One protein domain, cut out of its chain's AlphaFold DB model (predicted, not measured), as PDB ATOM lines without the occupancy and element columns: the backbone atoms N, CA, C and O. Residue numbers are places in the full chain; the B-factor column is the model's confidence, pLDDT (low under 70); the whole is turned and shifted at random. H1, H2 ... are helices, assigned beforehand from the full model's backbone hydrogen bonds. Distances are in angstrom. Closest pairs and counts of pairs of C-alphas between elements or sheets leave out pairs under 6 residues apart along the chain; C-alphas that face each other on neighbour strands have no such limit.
ATOM      1  N   HIS A 655      34.601  28.350  64.329       43.06
ATOM      2  CA  HIS A 655      33.807  27.167  64.661       43.06
ATOM      3  C   HIS A 655      34.188  26.033  63.709       43.06
ATOM      4  O   HIS A 655      33.692  25.929  62.589       43.06
ATOM      5  N   ARG A 656      35.138  25.190  64.136       43.53
ATOM      6  CA  ARG A 656      35.518  23.983  63.392       43.53
ATOM      7  C   ARG A 656      34.451  22.917  63.622       43.53
ATOM      8  O   ARG A 656      34.594  22.070  64.498       43.53
ATOM      9  N   ASN A 657      33.371  22.971  62.853       46.81
ATOM     10  CA  ASN A 657      32.396  21.891  62.838       46.81
ATOM     11  C   ASN A 657      32.929  20.776  61.922       46.81
ATOM     12  O   ASN A 657      33.163  21.004  60.737       46.81
ATOM     13  N   TYR A 658      33.184  19.583  62.465       51.16
ATOM     14  CA  TYR A 658      33.941  18.518  61.785       51.16
ATOM     15  C   TYR A 658      33.240  17.898  60.556       51.16
ATOM     16  O   TYR A 658      33.833  17.041  59.906       51.16
ATOM     17  N   GLN A 659      32.018  18.315  60.204       52.75
ATOM     18  CA  GLN A 659      31.242  17.701  59.115       52.75
ATOM     19  C   GLN A 659      30.778  18.644  57.994       52.75
ATOM     20  O   GLN A 659      30.436  18.146  56.926       52.75
ATOM     21  N   THR A 660      30.805  19.971  58.154       50.41
ATOM     22  CA  THR A 660      30.201  20.886  57.161       50.41
ATOM     23  C   THR A 660      30.944  22.217  57.036       50.41
ATOM     24  O   THR A 660      30.407  23.259  57.387       50.41
ATOM     25  N   GLY A 661      32.167  22.190  56.493       53.25
ATOM     26  CA  GLY A 661      32.874  23.391  56.020       53.25
ATOM     27  C   GLY A 661      33.164  24.467  57.080       53.25
ATOM     28  O   GLY A 661      32.782  24.375  58.241       53.25
ATOM     29  N   ILE A 662      33.917  25.493  56.688       48.53
ATOM     30  CA  ILE A 662      34.241  26.626  57.563       48.53
ATOM     31  C   ILE A 662      33.084  27.625  57.480       48.53
ATOM     32  O   ILE A 662      32.797  28.144  56.401       48.53
ATOM     33  N   ALA A 663      32.425  27.886  58.608       48.25
ATOM     34  CA  ALA A 663      31.360  28.874  58.710       48.25
ATOM     35  C   ALA A 663      31.911  30.229  59.152       48.25
ATOM     36  O   ALA A 663      32.507  30.333  60.221       48.25
ATOM     37  N   PHE A 664      31.680  31.267  58.349       52.72
ATOM     38  CA  PHE A 664      31.891  32.653  58.754       52.72
ATOM     39  C   PHE A 664      30.523  33.312  58.908       52.72
ATOM     40  O   PHE A 664      29.801  33.473  57.925       52.72
ATOM     41  N   ASP A 665      30.158  33.664  60.137       52.16
ATOM     42  CA  ASP A 665      29.019  34.537  60.387       52.16
ATOM     43  C   ASP A 665      29.510  35.984  60.275       52.16
ATOM     44  O   ASP A 665      30.265  36.464  61.126       52.16
ATOM     45  N   LEU A 666      29.158  36.666  59.182       54.34
ATOM     46  CA  LEU A 666      29.332  38.113  59.096       54.34
ATOM     47  C   LEU A 666      28.271  38.734  60.000       54.34
ATOM     48  O   LEU A 666      27.191  39.097  59.545       54.34
ATOM     49  N   GLY A 667      28.574  38.830  61.296       54.94
ATOM     50  CA  GLY A 667      27.698  39.509  62.245       54.94
ATOM     51  C   GLY A 667      27.326  40.905  61.731       54.94
ATOM     52  O   GLY A 667      28.127  41.540  61.035       54.94
ATOM     53  N   ALA A 668      26.127  41.381  62.088       50.00
ATOM     54  CA  ALA A 668      25.491  42.616  61.596       50.00
ATOM     55  C   ALA A 668      26.411  43.862  61.560       50.00
ATOM     56  O   ALA A 668      26.251  44.748  60.728       50.00
ATOM     57  N   HIS A 669      27.451  43.894  62.395       48.84
ATOM     58  CA  HIS A 669      28.467  44.952  62.461       48.84
ATOM     59  C   HIS A 669      29.436  45.000  61.256       48.84
ATOM     60  O   HIS A 669      30.230  45.937  61.111       48.84
ATOM     61  N   SER A 670      29.375  44.014  60.357       54.62
ATOM     62  CA  SER A 670      30.201  43.953  59.144       54.62
ATOM     63  C   SER A 670      29.778  44.936  58.055       54.62
ATOM     64  O   SER A 670      30.506  45.091  57.077       54.62
ATOM     65  N   LEU A 671      28.648  45.627  58.240       64.94
ATOM     66  CA  LEU A 671      28.013  46.407  57.182       64.94
ATOM     67  C   LEU A 671      27.993  47.928  57.401       64.94
ATOM     68  O   LEU A 671      27.332  48.642  56.669       64.94
ATOM     69  N   ILE A 672      28.713  48.450  58.390       70.06
ATOM     70  CA  ILE A 672      28.733  49.895  58.682       70.06
ATOM     71  C   ILE A 672      29.615  50.679  57.680       70.06
ATOM     72  O   ILE A 672      30.717  50.237  57.340       70.06
ATOM     73  N   ASN A 673      29.189  51.838  57.177       79.94
ATOM     74  CA  ASN A 673      30.039  52.635  56.277       79.94
ATOM     75  C   ASN A 673      31.148  53.410  57.022       79.94
ATOM     76  O   ASN A 673      31.255  53.371  58.248       79.94
ATOM     77  N   ASP A 674      31.990  54.137  56.278       72.81
ATOM     78  CA  ASP A 674      33.051  54.986  56.851       72.81
ATOM     79  C   ASP A 674      32.507  56.186  57.650       72.81
ATOM     80  O   ASP A 674      33.285  56.923  58.251       72.81
ATOM     81  N   ARG A 675      31.183  56.388  57.670       69.56
ATOM     82  CA  ARG A 675      30.484  57.398  58.475       69.56
ATOM     83  C   ARG A 675      29.880  56.831  59.760       69.56
ATOM     84  O   ARG A 675      29.380  57.602  60.568       69.56
ATOM     85  N   GLY A 676      29.954  55.517  59.981       67.31
ATOM     86  CA  GLY A 676      29.357  54.879  61.153       67.31
ATOM     87  C   GLY A 676      27.875  54.519  61.007       67.31
ATOM     88  O   GLY A 676      27.293  54.023  61.963       67.31
ATOM     89  N   GLU A 677      27.279  54.730  59.833       78.00
ATOM     90  CA  GLU A 677      25.867  54.440  59.549       78.00
ATOM     91  C   GLU A 677      25.689  52.956  59.208       78.00
ATOM     92  O   GLU A 677      26.584  52.353  58.607       78.00
ATOM     93  N   VAL A 678      24.548  52.357  59.560       78.50
ATOM     94  CA  VAL A 678      24.214  50.975  59.169       78.50
ATOM     95  C   VAL A 678      23.393  50.969  57.866       78.50
ATOM     96  O   VAL A 678      22.714  51.955  57.576       78.50
ATOM     97  N   PRO A 679      23.439  49.909  57.034       82.50
ATOM     98  CA  PRO A 679      22.711  49.888  55.762       82.50
ATOM     99  C   PRO A 679      21.198  50.063  55.941       82.50
ATOM    100  O   PRO A 679      20.535  50.659  55.093       82.50
ATOM    101  N   GLU A 680      20.657  49.589  57.061       82.31
ATOM    102  CA  GLU A 680      19.243  49.691  57.409       82.31
ATOM    103  C   GLU A 680      18.766  51.147  57.487       82.31
ATOM    104  O   GLU A 680      17.644  51.429  57.069       82.31
ATOM    105  N   ASP A 681      19.626  52.076  57.923       81.38
ATOM    106  CA  ASP A 681      19.310  53.512  57.994       81.38
ATOM    107  C   ASP A 681      19.076  54.121  56.600       81.38
ATOM    108  O   ASP A 681      18.410  55.145  56.455       81.38
ATOM    109  N   HIS A 682      19.587  53.461  55.555       85.62
ATOM    110  CA  HIS A 682      19.423  53.835  54.148       85.62
ATOM    111  C   HIS A 682      18.444  52.916  53.405       85.62
ATOM    112  O   HIS A 682      18.414  52.913  52.176       85.62
ATOM    113  N   ASN A 683      17.624  52.149  54.135       89.56
ATOM    114  CA  ASN A 683      16.704  51.136  53.605       89.56
ATOM    115  C   ASN A 683      17.394  50.019  52.799       89.56
ATOM    116  O   ASN A 683      16.768  49.402  51.935       89.56
ATOM    117  N   LEU A 684      18.671  49.737  53.072       88.12
ATOM    118  CA  LEU A 684      19.409  48.670  52.402       88.12
ATOM    119  C   LEU A 684      19.233  47.327  53.120       88.12
ATOM    120  O   LEU A 684      19.213  47.272  54.352       88.12
ATOM    121  N   PRO A 685      19.139  46.212  52.373       83.19
ATOM    122  CA  PRO A 685      18.908  44.901  52.965       83.19
ATOM    123  C   PRO A 685      20.161  44.375  53.670       83.19
ATOM    124  O   PRO A 685      21.179  44.143  53.024       83.19
ATOM    125  N   THR A 686      20.089  44.098  54.974       77.81
ATOM    126  CA  THR A 686      21.174  43.444  55.721       77.81
ATOM    127  C   THR A 686      21.501  42.076  55.120       77.81
ATOM    128  O   THR A 686      20.606  41.248  54.918       77.81
ATOM    129  N   PHE A 687      22.784  41.776  54.913       77.12
ATOM    130  CA  PHE A 687      23.224  40.439  54.507       77.12
ATOM    131  C   PHE A 687      23.018  39.441  55.659       77.12
ATOM    132  O   PHE A 687      23.913  39.195  56.463       77.12
ATOM    133  N   LYS A 688      21.822  38.860  55.765       62.06
ATOM    134  CA  LYS A 688      21.544  37.760  56.696       62.06
ATOM    135  C   LYS A 688      22.087  36.474  56.086       62.06
ATOM    136  O   LYS A 688      21.594  36.044  55.050       62.06
ATOM    137  N   SER A 689      23.087  35.853  56.713       57.22
ATOM    138  CA  SER A 689      23.573  34.536  56.288       57.22
ATOM    139  C   SER A 689      22.475  33.491  56.524       57.22
ATOM    140  O   SER A 689      22.107  33.252  57.678       57.22
ATOM    141  N   PRO A 690      21.920  32.845  55.481       52.34
ATOM    142  CA  PRO A 690      20.912  31.810  55.656       52.34
ATOM    143  C   PRO A 690      21.599  30.491  56.029       52.34
ATOM    144  O   PRO A 690      21.616  29.558  55.238       52.34
ATOM    145  N   GLY A 691      22.237  30.427  57.202       50.59
ATOM    146  CA  GLY A 691      22.710  29.205  57.872       50.59
ATOM    147  C   GLY A 691      23.659  28.264  57.108       50.59
ATOM    148  O   GLY A 691      24.044  27.241  57.664       50.59
ATOM    149  N   ASN A 692      24.046  28.567  55.867       54.94
ATOM    150  CA  ASN A 692      24.806  27.670  55.006       54.94
ATOM    151  C   ASN A 692      25.904  28.452  54.274       54.94
ATOM    152  O   ASN A 692      25.652  29.393  53.523       54.94
ATOM    153  N   CYS A 693      27.151  28.075  54.539       51.09
ATOM    154  CA  CYS A 693      28.335  28.936  54.457       51.09
ATOM    155  C   CYS A 693      28.864  29.222  53.044       51.09
ATOM    156  O   CYS A 693      29.970  29.735  52.900       51.09
ATOM    157  N   ALA A 694      28.105  28.898  51.998       50.47
ATOM    158  CA  ALA A 694      28.576  29.014  50.621       50.47
ATOM    159  C   ALA A 694      28.215  30.345  49.929       50.47
ATOM    160  O   ALA A 694      28.809  30.667  48.905       50.47
ATOM    161  N   ASN A 695      27.273  31.146  50.450       55.16
ATOM    162  CA  ASN A 695      26.464  31.979  49.547       55.16
ATOM    163  C   ASN A 695      26.385  33.491  49.827       55.16
ATOM    164  O   ASN A 695      25.407  34.124  49.450       55.16
ATOM    165  N   ILE A 696      27.403  34.132  50.398       58.84
ATOM    166  CA  ILE A 696      27.420  35.612  50.425       58.84
ATOM    167  C   ILE A 696      27.838  36.201  49.065       58.84
ATOM    168  O   ILE A 696      27.292  37.227  48.674       58.84
ATOM    169  N   SER A 697      28.701  35.528  48.284       60.62
ATOM    170  CA  SER A 697      28.889  35.900  46.865       60.62
ATOM    171  C   SER A 697      27.554  35.833  46.120       60.62
ATOM    172  O   SER A 697      27.182  36.784  45.449       60.62
ATOM    173  N   PHE A 698      26.768  34.778  46.371       58.94
ATOM    174  CA  PHE A 698      25.412  34.652  45.836       58.94
ATOM    175  C   PHE A 698      24.463  35.751  46.335       58.94
ATOM    176  O   PHE A 698      23.582  36.157  45.587       58.94
ATOM    177  N   ALA A 699      24.640  36.257  47.560       75.81
ATOM    178  CA  ALA A 699      23.844  37.369  48.071       75.81
ATOM    179  C   ALA A 699      24.171  38.689  47.346       75.81
ATOM    180  O   ALA A 699      23.252  39.404  46.962       75.81
ATOM    181  N   ILE A 700      25.452  38.983  47.083       85.75
ATOM    182  CA  ILE A 700      25.861  40.154  46.278       85.75
ATOM    183  C   ILE A 700      25.385  40.007  44.827       85.75
ATOM    184  O   ILE A 700      24.891  40.967  44.236       85.75
ATOM    185  N   ASP A 701      25.487  38.804  44.261       86.75
ATOM    186  CA  ASP A 701      25.014  38.509  42.906       86.75
ATOM    187  C   ASP A 701      23.485  38.612  42.784       86.75
ATOM    188  O   ASP A 701      22.975  38.884  41.696       86.75
ATOM    189  N   SER A 702      22.760  38.442  43.896       88.56
ATOM    190  CA  SER A 702      21.302  38.587  43.966       88.56
ATOM    191  C   SER A 702      20.806  40.020  44.166       88.56
ATOM    192  O   SER A 702      19.605  40.246  44.034       88.56
ATOM    193  N   LEU A 703      21.695  40.980  44.459       92.44
ATOM    194  CA  LEU A 703      21.306  42.385  44.572       92.44
ATOM    195  C   LEU A 703      20.810  42.899  43.220       92.44
ATOM    196  O   LEU A 703      21.458  42.696  42.182       92.44
ATOM    197  N   SER A 704      19.687  43.612  43.249       94.81
ATOM    198  CA  SER A 704      19.266  44.422  42.112       94.81
ATOM    199  C   SER A 704      20.309  45.505  41.821       94.81
ATOM    200  O   SER A 704      21.094  45.897  42.685       94.81
ATOM    201  N   GLU A 705      20.325  46.008  40.588       95.00
ATOM    202  CA  GLU A 705      21.290  47.033  40.178       95.00
ATOM    203  C   GLU A 705      21.194  48.303  41.041       95.00
ATOM    204  O   GLU A 705      22.216  48.859  41.435       95.00
ATOM    205  N   ASN A 706      19.973  48.694  41.420       94.88
ATOM    206  CA  ASN A 706      19.720  49.826  42.310       94.88
ATOM    207  C   ASN A 706      20.250  49.570  43.732       94.88
ATOM    208  O   ASN A 706      20.934  50.424  44.288       94.88
ATOM    209  N   GLU A 707      20.006  48.392  44.318       94.62
ATOM    210  CA  GLU A 707      20.553  48.050  45.643       94.62
ATOM    211  C   GLU A 707      22.084  48.019  45.625       94.62
ATOM    212  O   GLU A 707      22.728  48.514  46.548       94.62
ATOM    213  N   LEU A 708      22.683  47.483  44.558       95.56
ATOM    214  CA  LEU A 708      24.131  47.474  44.383       95.56
ATOM    215  C   LEU A 708      24.687  48.902  44.251       95.56
ATOM    216  O   LEU A 708      25.692  49.215  44.889       95.56
ATOM    217  N   ALA A 709      24.025  49.781  43.491       95.94
ATOM    218  CA  ALA A 709      24.414  51.185  43.352       95.94
ATOM    219  C   ALA A 709      24.307  51.938  44.686       95.94
ATOM    220  O   ALA A 709      25.210  52.689  45.057       95.94
ATOM    221  N   GLN A 710      23.233  51.702  45.443       94.50
ATOM    222  CA  GLN A 710      23.054  52.295  46.763       94.50
ATOM    223  C   GLN A 710      24.100  51.786  47.757       94.50
ATOM    224  O   GLN A 710      24.654  52.590  48.500       94.50
ATOM    225  N   TYR A 711      24.449  50.496  47.727       94.69
ATOM    226  CA  TYR A 711      25.536  49.952  48.542       94.69
ATOM    227  C   TYR A 711      26.900  50.547  48.179       94.69
ATOM    228  O   TYR A 711      27.679  50.889  49.071       94.69
ATOM    229  N   LEU A 712      27.199  50.707  46.888       94.12
ATOM    230  CA  LEU A 712      28.422  51.372  46.442       94.12
ATOM    231  C   LEU A 712      28.482  52.818  46.939       94.12
ATOM    232  O   LEU A 712      29.490  53.217  47.518       94.12
ATOM    233  N   ARG A 713      27.390  53.576  46.799       93.75
ATOM    234  CA  ARG A 713      27.295  54.953  47.301       93.75
ATOM    235  C   ARG A 713      27.437  55.016  48.820       93.75
ATOM    236  O   ARG A 713      28.196  55.837  49.331       93.75
ATOM    237  N   PHE A 714      26.760  54.120  49.528       93.00
ATOM    238  CA  PHE A 714      26.800  54.010  50.981       93.00
ATOM    239  C   PHE A 714      28.227  53.786  51.499       93.00
ATOM    240  O   PHE A 714      28.632  54.431  52.462       93.00
ATOM    241  N   TYR A 715      29.028  52.960  50.819       90.94
ATOM    242  CA  TYR A 715      30.445  52.754  51.144       90.94
ATOM    243  C   TYR A 715      31.413  53.704  50.429       90.94
ATOM    244  O   TYR A 715      32.622  53.531  50.569       90.94
ATOM    245  N   SER A 716      30.917  54.683  49.665       92.69
ATOM    246  CA  SER A 716      31.744  55.583  48.843       92.69
ATOM    247  C   SER A 716      32.719  54.824  47.919       92.69
ATOM    248  O   SER A 716      33.887  55.177  47.771       92.69
ATOM    249  N   LEU A 717      32.250  53.729  47.315       92.69
ATOM    250  CA  LEU A 717      33.023  52.868  46.425       92.69
ATOM    251  C   LEU A 717      32.718  53.190  44.967       92.69
ATOM    252  O   LEU A 717      31.568  53.123  44.547       92.69
ATOM    253  N   GLY A 718      33.772  53.432  44.184       87.81
ATOM    254  CA  GLY A 718      33.673  53.478  42.729       87.81
ATOM    255  C   GLY A 718      32.640  54.485  42.231       87.81
ATOM    256  O   GLY A 718      31.771  54.102  41.463       87.81
ATOM    257  N   GLU A 719      32.736  55.758  42.633       91.69
ATOM    258  CA  GLU A 719      31.829  56.827  42.167       91.69
ATOM    259  C   GLU A 719      31.695  56.848  40.636       91.69
ATOM    260  O   GLU A 719      30.606  57.014  40.100       91.69
ATOM    261  N   GLY A 720      32.783  56.545  39.919       95.06
ATOM    262  CA  GLY A 720      32.781  56.414  38.463       95.06
ATOM    263  C   GLY A 720      32.007  55.214  37.898       95.06
ATOM    264  O   GLY A 720      31.890  55.134  36.679       95.06
ATOM    265  N   MET A 721      31.503  54.299  38.729       97.12
ATOM    266  CA  MET A 721      30.686  53.136  38.348       97.12
ATOM    267  C   MET A 721      29.185  53.434  38.400       97.12
ATOM    268  O   MET A 721      28.405  52.669  37.839       97.12
ATOM    269  N   ILE A 722      28.782  54.523  39.058       96.62
ATOM    270  CA  ILE A 722      27.385  54.935  39.211       96.62
ATOM    271  C   ILE A 722      27.078  56.009  38.155       96.62
ATOM    272  O   ILE A 722      27.884  56.910  37.920       96.62
ATOM    273  N   GLU A 723      25.939  55.904  37.479       94.69
ATOM    274  CA  GLU A 723      25.419  56.942  36.588       94.69
ATOM    275  C   GLU A 723      24.636  57.978  37.404       94.69
ATOM    276  O   GLU A 723      23.746  57.630  38.182       94.69
ATOM    277  N   GLU A 724      24.968  59.261  37.241       84.69
ATOM    278  CA  GLU A 724      24.228  60.348  37.884       84.69
ATOM    279  C   GLU A 724      22.879  60.554  37.176       84.69
ATOM    280  O   GLU A 724      22.813  61.018  36.037       84.69
ATOM    281  N   GLY A 725      21.794  60.203  37.863       89.06
ATOM    282  CA  GLY A 725      20.415  60.381  37.416       89.06
ATOM    283  C   GLY A 725      19.443  60.366  38.598       89.06
ATOM    284  O   GLY A 725      19.855  60.195  39.745       89.06
ATOM    285  N   GLU A 726      18.145  60.549  38.331       87.56
ATOM    286  CA  GLU A 726      17.103  60.463  39.374       87.56
ATOM    287  C   GLU A 726      17.029  59.061  40.010       87.56
ATOM    288  O   GLU A 726      16.727  58.931  41.195       87.56
ATOM    289  N   GLU A 727      17.375  58.020  39.247       92.25
ATOM    290  CA  GLU A 727      17.564  56.653  39.735       92.25
ATOM    291  C   GLU A 727      19.054  56.299  39.728       92.25
ATOM    292  O   GLU A 727      19.733  56.490  38.718       92.25
ATOM    293  N   LEU A 728      19.553  55.736  40.832       93.19
ATOM    294  CA  LEU A 728      20.925  55.236  40.915       93.19
ATOM    295  C   LEU A 728      21.063  53.984  40.039       93.19
ATOM    296  O   LEU A 728      20.550  52.918  40.383       93.19
ATOM    297  N   LYS A 729      21.757  54.123  38.908       95.50
ATOM    298  CA  LYS A 729      22.074  53.027  37.981       95.50
ATOM    299  C   LYS A 729      23.569  52.785  37.945       95.50
ATOM    300  O   LYS A 729      24.357  53.694  38.204       95.50
ATOM    301  N   ILE A 730      23.965  51.553  37.657       96.69
ATOM    302  CA  ILE A 730      25.372  51.208  37.473       96.69
ATOM    303  C   ILE A 730      25.642  51.261  35.982       96.69
ATOM    304  O   ILE A 730      24.844  50.785  35.180       96.69
ATOM    305  N   LYS A 731      26.788  51.814  35.592       97.25
ATOM    306  CA  LYS A 731      27.200  51.790  34.188       97.25
ATOM    307  C   LYS A 731      27.171  50.353  33.682       97.25
ATOM    308  O   LYS A 731      27.755  49.461  34.299       97.25
ATOM    309  N   SER A 732      26.464  50.128  32.578       94.69
ATOM    310  CA  SER A 732      26.135  48.775  32.102       94.69
ATOM    311  C   SER A 732      27.356  47.864  31.885       94.69
ATOM    312  O   SER A 732      27.263  46.649  32.062       94.69
ATOM    313  N   ASP A 733      28.516  48.435  31.563       96.62
ATOM    314  CA  ASP A 733      29.795  47.746  31.379       96.62
ATOM    315  C   ASP A 733      30.574  47.506  32.689       96.62
ATOM    316  O   ASP A 733      31.511  46.708  32.704       96.62
ATOM    317  N   MET A 734      30.165  48.123  33.803       97.62
ATOM    318  CA  MET A 734      30.873  48.103  35.092       97.62
ATOM    319  C   MET A 734      30.189  47.266  36.183       97.62
ATOM    320  O   MET A 734      30.687  47.204  37.307       97.62
ATOM    321  N   ILE A 735      29.076  46.582  35.896       96.88
ATOM    322  CA  ILE A 735      28.315  45.833  36.916       96.88
ATOM    323  C   ILE A 735      29.144  44.751  37.629       96.88
ATOM    324  O   ILE A 735      29.034  44.560  38.841       96.88
ATOM    325  N   ASN A 736      30.037  44.075  36.902       95.44
ATOM    326  CA  ASN A 736      30.925  43.065  37.480       95.44
ATOM    327  C   ASN A 736      32.000  43.703  38.372       95.44
ATOM    328  O   ASN A 736      32.312  43.171  39.438       95.44
ATOM    329  N   ASP A 737      32.525  44.863  37.976       96.06
ATOM    330  CA  ASP A 737      33.513  45.608  38.759       96.06
ATOM    331  C   ASP A 737      32.902  46.192  40.030       96.06
ATOM    332  O   ASP A 737      33.533  46.140  41.088       96.06
ATOM    333  N   ALA A 738      31.656  46.662  39.948       96.19
ATOM    334  CA  ALA A 738      30.838  47.098  41.071       96.19
ATOM    335  C   ALA A 738      30.645  45.975  42.101       96.19
ATOM    336  O   ALA A 738      30.979  46.141  43.279       96.19
ATOM    337  N   ARG A 739      30.195  44.792  41.659       94.75
ATOM    338  CA  ARG A 739      30.068  43.609  42.531       94.75
ATOM    339  C   ARG A 739      31.406  43.202  43.131       94.75
ATOM    340  O   ARG A 739      31.485  42.917  44.325       94.75
ATOM    341  N   ALA A 740      32.474  43.221  42.337       91.44
ATOM    342  CA  ALA A 740      33.810  42.899  42.813       91.44
ATOM    343  C   ALA A 740      34.331  43.928  43.830       91.44
ATOM    344  O   ALA A 740      34.995  43.548  44.792       91.44
ATOM    345  N   ALA A 741      34.034  45.219  43.656       91.75
ATOM    346  CA  ALA A 741      34.401  46.279  44.591       91.75
ATOM    347  C   ALA A 741      33.665  46.126  45.926       91.75
ATOM    348  O   ALA A 741      34.315  46.126  46.976       91.75
ATOM    349  N   LEU A 742      32.348  45.908  45.886       92.00
ATOM    350  CA  LEU A 742      31.547  45.654  47.081       92.00
ATOM    351  C   LEU A 742      31.993  44.367  47.787       92.00
ATOM    352  O   LEU A 742      32.221  44.371  48.993       92.00
ATOM    353  N   SER A 743      32.219  43.288  47.035       87.56
ATOM    354  CA  SER A 743      32.749  42.032  47.571       87.56
ATOM    355  C   SER A 743      34.106  42.242  48.243       87.56
ATOM    356  O   SER A 743      34.273  41.894  49.407       87.56
ATOM    357  N   ARG A 744      35.063  42.918  47.592       83.19
ATOM    358  CA  ARG A 744      36.368  43.240  48.202       83.19
ATOM    359  C   ARG A 744      36.232  44.045  49.491       83.19
ATOM    360  O   ARG A 744      36.988  43.791  50.427       83.19
ATOM    361  N   ARG A 745      35.293  44.992  49.545       83.56
ATOM    362  CA  ARG A 745      35.023  45.783  50.749       83.56
ATOM    363  C   ARG A 745      34.486  44.913  51.884       83.56
ATOM    364  O   ARG A 745      34.966  45.040  53.006       83.56
ATOM    365  N   LEU A 746      33.536  44.030  51.590       80.81
ATOM    366  CA  LEU A 746      32.919  43.144  52.578       80.81
ATOM    367  C   LEU A 746      33.847  41.997  53.011       80.81
ATOM    368  O   LEU A 746      33.743  41.516  54.136       80.81
ATOM    369  N   TYR A 747      34.787  41.589  52.153       71.81
ATOM    370  CA  TYR A 747      35.659  40.432  52.372       71.81
ATOM    371  C   TYR A 747      37.124  40.734  52.685       71.81
ATOM    372  O   TYR A 747      37.870  39.775  52.888       71.81
ATOM    373  N   LEU A 748      37.544  42.009  52.699       51.59
ATOM    374  CA  LEU A 748      38.888  42.488  53.076       51.59
ATOM    375  C   LEU A 748      39.990  41.428  52.862       51.59
ATOM    376  O   LEU A 748      40.474  40.842  53.822       51.59
TER     377      LEU A 748
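What this domain is: This is residues 655 to 748 of the 751 residues of an uncharacterized protein of Rhizoctonia solani (UniProt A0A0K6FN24). Little regular structure is found here: H5, with H3 and H4 packed on it, makes a small core amid long loops, and the tail, residues 655 to 667, reaches away. The 94 printed residues include five named helices, H1 to H5, holding 37 residues, and no named strand: all helix. It is compact, radius of gyration of the C-alphas 14.3 A, and spans 50 by 29 by 20 A.

Where its parts are: Find H1, residues 668 to 671, at C-alpha 668 (25.491, 42.616, 61.596). Next come H2, 679 to 682; H3, 696 to 701; H4, 705 to 714, 14.0 A long; and H5, 735 to 747, 17.9 A, ending at C-alpha 747 (35.659, 40.432, 52.372).

How they stand to each other: H5 touches H3 with residues 739 to 743 alone, closest C-alphas Arg 739 and Ile 700, 6.6 A. H5 touches H4, closest C-alphas Leu 742 and Leu 712, 6.5 A. H1 is near H5, H2 near H4. Every O i to N i+4 pair is within hydrogen-bond range in H3, H4 and H5; H1 and H2 are too short for one.

The domain as a whole: The printed part has no cut. Links H2 to H3 and H4 to H5 are long. Look for pLDDT under 70 in 31 residues, among them 655 to 671.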